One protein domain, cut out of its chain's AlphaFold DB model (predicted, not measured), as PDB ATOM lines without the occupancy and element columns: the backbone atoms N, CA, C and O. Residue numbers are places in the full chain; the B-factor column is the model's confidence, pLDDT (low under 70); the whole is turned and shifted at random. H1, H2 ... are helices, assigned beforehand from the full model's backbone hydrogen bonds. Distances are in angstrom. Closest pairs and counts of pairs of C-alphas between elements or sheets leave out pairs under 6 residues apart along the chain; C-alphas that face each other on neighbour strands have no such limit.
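This is residues 87 to 133 of the 139 residues of the protein "HTH cro/C1-type domain-containing protein" of Nitrosomonas sp. Nm33 (UniProt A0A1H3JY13). One long helix, H2, makes the length of the model, and a short helix, H1, folds back at its beginning as the short arm of a lopsided V. Residues 107 to 133 stick out as a long free arm, and residues 87 to 94 stand free as well. The printed part has 47 residues with two named helices, H1 then H2, and no named strand: all helix. It is extended, with a radius of gyration of the C-alphas of 16.9 A, and spans 53 by 21 by 6 A.

H2, residues 100 to 131, is 47.6 A long, from C-alpha 100 at (118.161, 147.448, 150.768) to C-alpha 131 at (99.558, 170.315, 113.417). H1, residues 87 to 96, is 14.4 A long and begins with C-alpha 87 at (107.730, 165.763, 149.580).

H2 and H1 are close but not clearly touching; their closest C-alphas, those of Lys 103 and Ile 95, are 6.9 A apart. They run opposite ways at a shallow tilt of 34 degrees, only just short of steep. Every O i to N i+4 pair is within hydrogen-bond range in H1, and 27 of 28 in H2.

The C-alphas of Asp 97 and Lys 133, the two farthest apart, are 53.4 A apart. The printed part has no cut, and the link from H1 to H2 is tight. Mean pLDDT of the printed part is 82.9; residues 125 to 133 are under 70.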
ATOM      1  N   LEU A  87     107.739 167.009 150.343       78.69
ATOM      2  CA  LEU A  87     107.730 165.763 149.580       78.69
ATOM      3  C   LEU A  87     109.027 164.978 149.756       78.69
ATOM      4  O   LEU A  87     108.980 163.763 149.940       78.69
ATOM      5  N   GLU A  88     110.168 165.660 149.754       80.31
ATOM      6  CA  GLU A  88     111.467 165.020 149.944       80.31
ATOM      7  C   GLU A  88     111.595 164.439 151.362       80.31
ATOM      8  O   GLU A  88     112.067 163.313 151.513       80.31
ATOM      9  N   ILE A  89     111.093 165.142 152.391       78.00
ATOM     10  CA  ILE A  89     111.063 164.635 153.778       78.00
ATOM     11  C   ILE A  89     110.260 163.335 153.844       78.00
ATOM     12  O   ILE A  89     110.756 162.319 154.327       78.00
ATOM     13  N   LYS A  90     109.040 163.353 153.298       84.31
ATOM     14  CA  LYS A  90     108.142 162.196 153.322       84.31
ATOM     15  C   LYS A  90     108.719 161.005 152.553       84.31
ATOM     16  O   LYS A  90     108.573 159.863 152.980       84.31
ATOM     17  N   LEU A  91     109.381 161.262 151.427       88.12
ATOM     18  CA  LEU A  91     110.032 160.219 150.641       88.12
ATOM     19  C   LEU A  91     111.184 159.571 151.423       88.12
ATOM     20  O   LEU A  91     111.327 158.352 151.415       88.12
ATOM     21  N   ILE A  92     111.976 160.369 152.138       85.25
ATOM     22  CA  ILE A  92     113.101 159.876 152.939       85.25
ATOM     23  C   ILE A  92     112.624 159.063 154.142       85.25
ATOM     24  O   ILE A  92     113.214 158.022 154.426       85.25
ATOM     25  N   GLU A  93     111.557 159.494 154.818       83.56
ATOM     26  CA  GLU A  93     110.923 158.716 155.890       83.56
ATOM     27  C   GLU A  93     110.495 157.334 155.389       83.56
ATOM     28  O   GLU A  93     110.868 156.328 155.984       83.56
ATOM     29  N   LEU A  94     109.809 157.273 154.243       88.00
ATOM     30  CA  LEU A  94     109.382 156.005 153.648       88.00
ATOM     31  C   LEU A  94     110.563 155.107 153.259       88.00
ATOM     32  O   LEU A  94     110.494 153.894 153.427       88.00
ATOM     33  N   ILE A  95     111.648 155.685 152.733       90.19
ATOM     34  CA  ILE A  95     112.812 154.922 152.259       90.19
ATOM     35  C   ILE A  95     113.669 154.377 153.401       90.19
ATOM     36  O   ILE A  95     114.269 153.312 153.242       90.19
ATOM     37  N   ARG A  96     113.738 155.059 154.548       87.88
ATOM     38  CA  ARG A  96     114.573 154.627 155.683       87.88
ATOM     39  C   ARG A  96     114.198 153.251 156.213       87.88
ATOM     40  O   ARG A  96     115.100 152.465 156.493       87.88
ATOM     41  N   ASP A  97     112.906 152.955 156.273       90.94
ATOM     42  CA  ASP A  97     112.394 151.699 156.829       90.94
ATOM     43  C   ASP A  97     112.375 150.550 155.807       90.94
ATOM     44  O   ASP A  97     112.013 149.420 156.136       90.94
ATOM     45  N   MET A  98     112.779 150.809 154.558       91.69
ATOM     46  CA  MET A  98     112.820 149.783 153.521       91.69
ATOM     47  C   MET A  98     114.103 148.938 153.586       91.69
ATOM     48  O   MET A  98     115.188 149.461 153.864       91.69
ATOM     49  N   PRO A  99     114.020 147.633 153.278       95.06
ATOM     50  CA  PRO A  99     115.199 146.795 153.109       95.06
ATOM     51  C   PRO A  99     115.966 147.177 151.836       95.06
ATOM     52  O   PRO A  99     115.386 147.681 150.872       95.06
ATOM     53  N   ASP A 100     117.273 146.917 151.813       91.56
ATOM     54  CA  ASP A 100     118.161 147.448 150.768       91.56
ATOM     55  C   ASP A 100     117.794 146.975 149.358       91.56
ATOM     56  O   ASP A 100     117.762 147.787 148.435       91.56
ATOM     57  N   TYR A 101     117.365 145.721 149.203       91.62
ATOM     58  CA  TYR A 101     116.886 145.210 147.913       91.62
ATOM     59  C   TYR A 101     115.676 145.997 147.373       91.62
ATOM     60  O   TYR A 101     115.535 146.185 146.167       91.62
ATOM     61  N   ALA A 102     114.794 146.486 148.253       92.62
ATOM     62  CA  ALA A 102     113.630 147.272 147.852       92.62
ATOM     63  C   ALA A 102     114.030 148.702 147.469       92.62
ATOM     64  O   ALA A 102     113.463 149.268 146.535       92.62
ATOM     65  N   LYS A 103     115.040 149.271 148.140       92.69
ATOM     66  CA  LYS A 103     115.617 150.570 147.762       92.69
ATOM     67  C   LYS A 103     116.261 150.503 146.379       92.69
ATOM     68  O   LYS A 103     116.057 151.401 145.568       92.69
ATOM     69  N   GLU A 104     117.005 149.436 146.095       90.69
ATOM     70  CA  GLU A 104     117.623 149.209 144.786       90.69
ATOM     71  C   GLU A 104     116.574 149.095 143.676       90.69
ATOM     72  O   GLU A 104     116.701 149.760 142.647       90.69
ATOM     73  N   GLN A 105     115.505 148.325 143.907       93.19
ATOM     74  CA  GLN A 105     114.404 148.214 142.949       93.19
ATOM     75  C   GLN A 105     113.709 149.563 142.725       93.19
ATOM     76  O   GLN A 105     113.499 149.965 141.586       93.19
ATOM     77  N   LEU A 106     113.436 150.315 143.795       93.56
ATOM     78  CA  LEU A 106     112.832 151.645 143.701       93.56
ATOM     79  C   LEU A 106     113.677 152.601 142.844       93.56
ATOM     80  O   LEU A 106     113.137 153.372 142.050       93.56
ATOM     81  N   ILE A 107     115.005 152.549 142.983       92.94
ATOM     82  CA  ILE A 107     115.925 153.346 142.163       92.94
ATOM     83  C   ILE A 107     115.827 152.931 140.688       92.94
ATOM     84  O   ILE A 107     115.820 153.795 139.807       92.94
ATOM     85  N   GLN A 108     115.742 151.631 140.398       92.69
ATOM     86  CA  GLN A 108     115.565 151.138 139.029       92.69
ATOM     87  C   GLN A 108     114.242 151.620 138.426       92.69
ATOM     88  O   GLN A 108     114.242 152.177 137.326       92.69
ATOM     89  N   ASP A 109     113.146 151.491 139.168       94.06
ATOM     90  CA  ASP A 109     111.809 151.896 138.732       94.06
ATOM     91  C   ASP A 109     111.743 153.411 138.489       94.06
ATOM     92  O   ASP A 109     111.252 153.869 137.454       94.06
ATOM     93  N   ALA A 110     112.322 154.212 139.390       94.50
ATOM     94  CA  ALA A 110     112.412 155.661 139.234       94.50
ATOM     95  C   ALA A 110     113.202 156.060 137.974       94.50
ATOM     96  O   ALA A 110     112.808 156.979 137.249       94.50
ATOM     97  N   ASN A 111     114.294 155.351 137.672       93.38
ATOM     98  CA  ASN A 111     115.077 155.585 136.459       93.38
ATOM     99  C   ASN A 111     114.294 155.235 135.189       93.38
ATOM    100  O   ASN A 111     114.340 155.994 134.217       93.38
ATOM    101  N   GLN A 112     113.551 154.128 135.193       94.06
ATOM    102  CA  GLN A 112     112.690 153.748 134.072       94.06
ATOM    103  C   GLN A 112     111.578 154.778 133.847       94.06
ATOM    104  O   GLN A 112     111.390 155.244 132.720       94.06
ATOM    105  N   LEU A 113     110.898 155.212 134.911       94.50
ATOM    106  CA  LEU A 113     109.865 156.247 134.833       94.50
ATOM    107  C   LEU A 113     110.417 157.558 134.273       94.50
ATOM    108  O   LEU A 113     109.798 158.161 133.396       94.50
ATOM    109  N   LYS A 114     111.612 157.976 134.711       93.75
ATOM    110  CA  LYS A 114     112.281 159.166 134.172       93.75
ATOM    111  C   LYS A 114     112.487 159.059 132.660       93.75
ATOM    112  O   LYS A 114     112.212 160.013 131.940       93.75
ATOM    113  N   GLN A 115     112.931 157.902 132.168       93.62
ATOM    114  CA  GLN A 115     113.109 157.679 130.730       93.62
ATOM    115  C   GLN A 115     111.782 157.732 129.964       93.62
ATOM    116  O   GLN A 115     111.739 158.301 128.876       93.62
ATOM    117  N   ILE A 116     110.707 157.165 130.520       94.44
ATOM    118  CA  ILE A 116     109.371 157.198 129.908       94.44
ATOM    119  C   ILE A 116     108.862 158.639 129.814       94.44
ATOM    120  O   ILE A 116     108.443 159.065 128.742       94.44
ATOM    121  N   ILE A 117     108.960 159.413 130.897       93.44
ATOM    122  CA  ILE A 117     108.535 160.820 130.922       93.44
ATOM    123  C   ILE A 117     109.285 161.636 129.864       93.44
ATOM    124  O   ILE A 117     108.676 162.432 129.153       93.44
ATOM    125  N   GLU A 118     110.594 161.432 129.721       92.44
ATOM    126  CA  GLU A 118     111.385 162.134 128.708       92.44
ATOM    127  C   GLU A 118     111.016 161.730 127.274       92.44
ATOM    128  O   GLU A 118     111.050 162.574 126.378       92.44
ATOM    129  N   LYS A 119     110.623 160.472 127.036       91.69
ATOM    130  CA  LYS A 119     110.080 160.046 125.735       91.69
ATOM    131  C   LYS A 119     108.746 160.731 125.440       91.69
ATOM    132  O   LYS A 119     108.625 161.368 124.399       91.69
ATOM    133  N   LEU A 120     107.812 160.702 126.391       92.00
ATOM    134  CA  LEU A 120     106.493 161.327 126.244       92.00
ATOM    135  C   LEU A 120     106.591 162.840 126.007       92.00
ATOM    136  O   LEU A 120     105.886 163.383 125.163       92.00
ATOM    137  N   LYS A 121     107.507 163.534 126.696       90.44
ATOM    138  CA  LYS A 121     107.769 164.961 126.440       90.44
ATOM    139  C   LYS A 121     108.237 165.216 125.008       90.44
ATOM    140  O   LYS A 121     107.820 166.198 124.404       90.44
ATOM    141  N   LYS A 122     109.113 164.363 124.466       82.75
ATOM    142  CA  LYS A 122     109.612 164.503 123.089       82.75
ATOM    143  C   LYS A 122     108.518 164.245 122.058       82.75
ATOM    144  O   LYS A 122     108.462 164.961 121.066       82.75
ATOM    145  N   GLU A 123     107.656 163.264 122.306       85.12
ATOM    146  CA  GLU A 123     106.507 162.950 121.449       85.12
ATOM    147  C   GLU A 123     105.487 164.099 121.447       85.12
ATOM    148  O   GLU A 123     105.134 164.590 120.379       85.12
ATOM    149  N   ALA A 124     105.140 164.640 122.619       76.62
ATOM    150  CA  ALA A 124     104.238 165.788 122.736       76.62
ATOM    151  C   ALA A 124     104.780 167.064 122.055       76.62
ATOM    152  O   ALA A 124     104.023 167.837 121.476       76.62
ATOM    153  N   VAL A 125     106.099 167.293 122.083       65.06
ATOM    154  CA  VAL A 125     106.734 168.410 121.354       65.06
ATOM    155  C   VAL A 125     106.776 168.150 119.839       65.06
ATOM    156  O   VAL A 125     106.697 169.092 119.052       65.06
ATOM    157  N   GLY A 126     106.869 166.885 119.419       59.00
ATOM    158  CA  GLY A 126     106.804 166.478 118.013       59.00
ATOM    159  C   GLY A 126     105.416 166.654 117.390       59.00
ATOM    160  O   GLY A 126     105.324 167.109 116.250       59.00
ATOM    161  N   GLU A 127     104.348 166.372 118.139       54.47
ATOM    162  CA  GLU A 127     102.957 166.538 117.684       54.47
ATOM    163  C   GLU A 127     102.582 168.016 117.472       54.47
ATOM    164  O   GLU A 127     102.021 168.362 116.433       54.47
ATOM    165  N   ILE A 128     103.030 168.926 118.350       54.28
ATOM    166  CA  ILE A 128     102.803 170.381 118.201       54.28
ATOM    167  C   ILE A 128     103.436 170.939 116.904       54.28
ATOM    168  O   ILE A 128     102.942 171.909 116.328       54.28
ATOM    169  N   SER A 129     104.510 170.322 116.397       48.62
ATOM    170  CA  SER A 129     105.128 170.705 115.118       48.62
ATOM    171  C   SER A 129     104.431 170.106 113.885       48.62
ATOM    172  O   SER A 129     104.696 170.571 112.770       48.62
ATOM    173  N   GLY A 130     103.608 169.067 114.049       50.91
ATOM    174  CA  GLY A 130     102.864 168.417 112.966       50.91
ATOM    175  C   GLY A 130     101.581 169.164 112.604       50.91
ATOM    176  O   GLY A 130     101.302 169.357 111.419       50.91
ATOM    177  N   ASP A 131     100.864 169.670 113.608       49.69
ATOM    178  CA  ASP A 131      99.558 170.315 113.417       49.69
ATOM    179  C   ASP A 131      99.645 171.702 112.755       49.69
ATOM    180  O   ASP A 131      98.744 172.100 112.021       49.69
ATOM    181  N   LEU A 132     100.777 172.409 112.877       51.00
ATOM    182  CA  LEU A 132     101.011 173.692 112.189       51.00
ATOM    183  C   LEU A 132     101.209 173.568 110.664       51.00
ATOM    184  O   LEU A 132     101.253 174.585 109.972       51.00
ATOM    185  N   LYS A 133     101.348 172.353 110.109       51.09
ATOM    186  CA  LYS A 133     101.552 172.151 108.660       51.09
ATOM    187  C   LYS A 133     100.275 171.848 107.875       51.09
ATOM    188  O   LYS A 133     100.351 171.813 106.649       51.09
TER     189      LYS A 133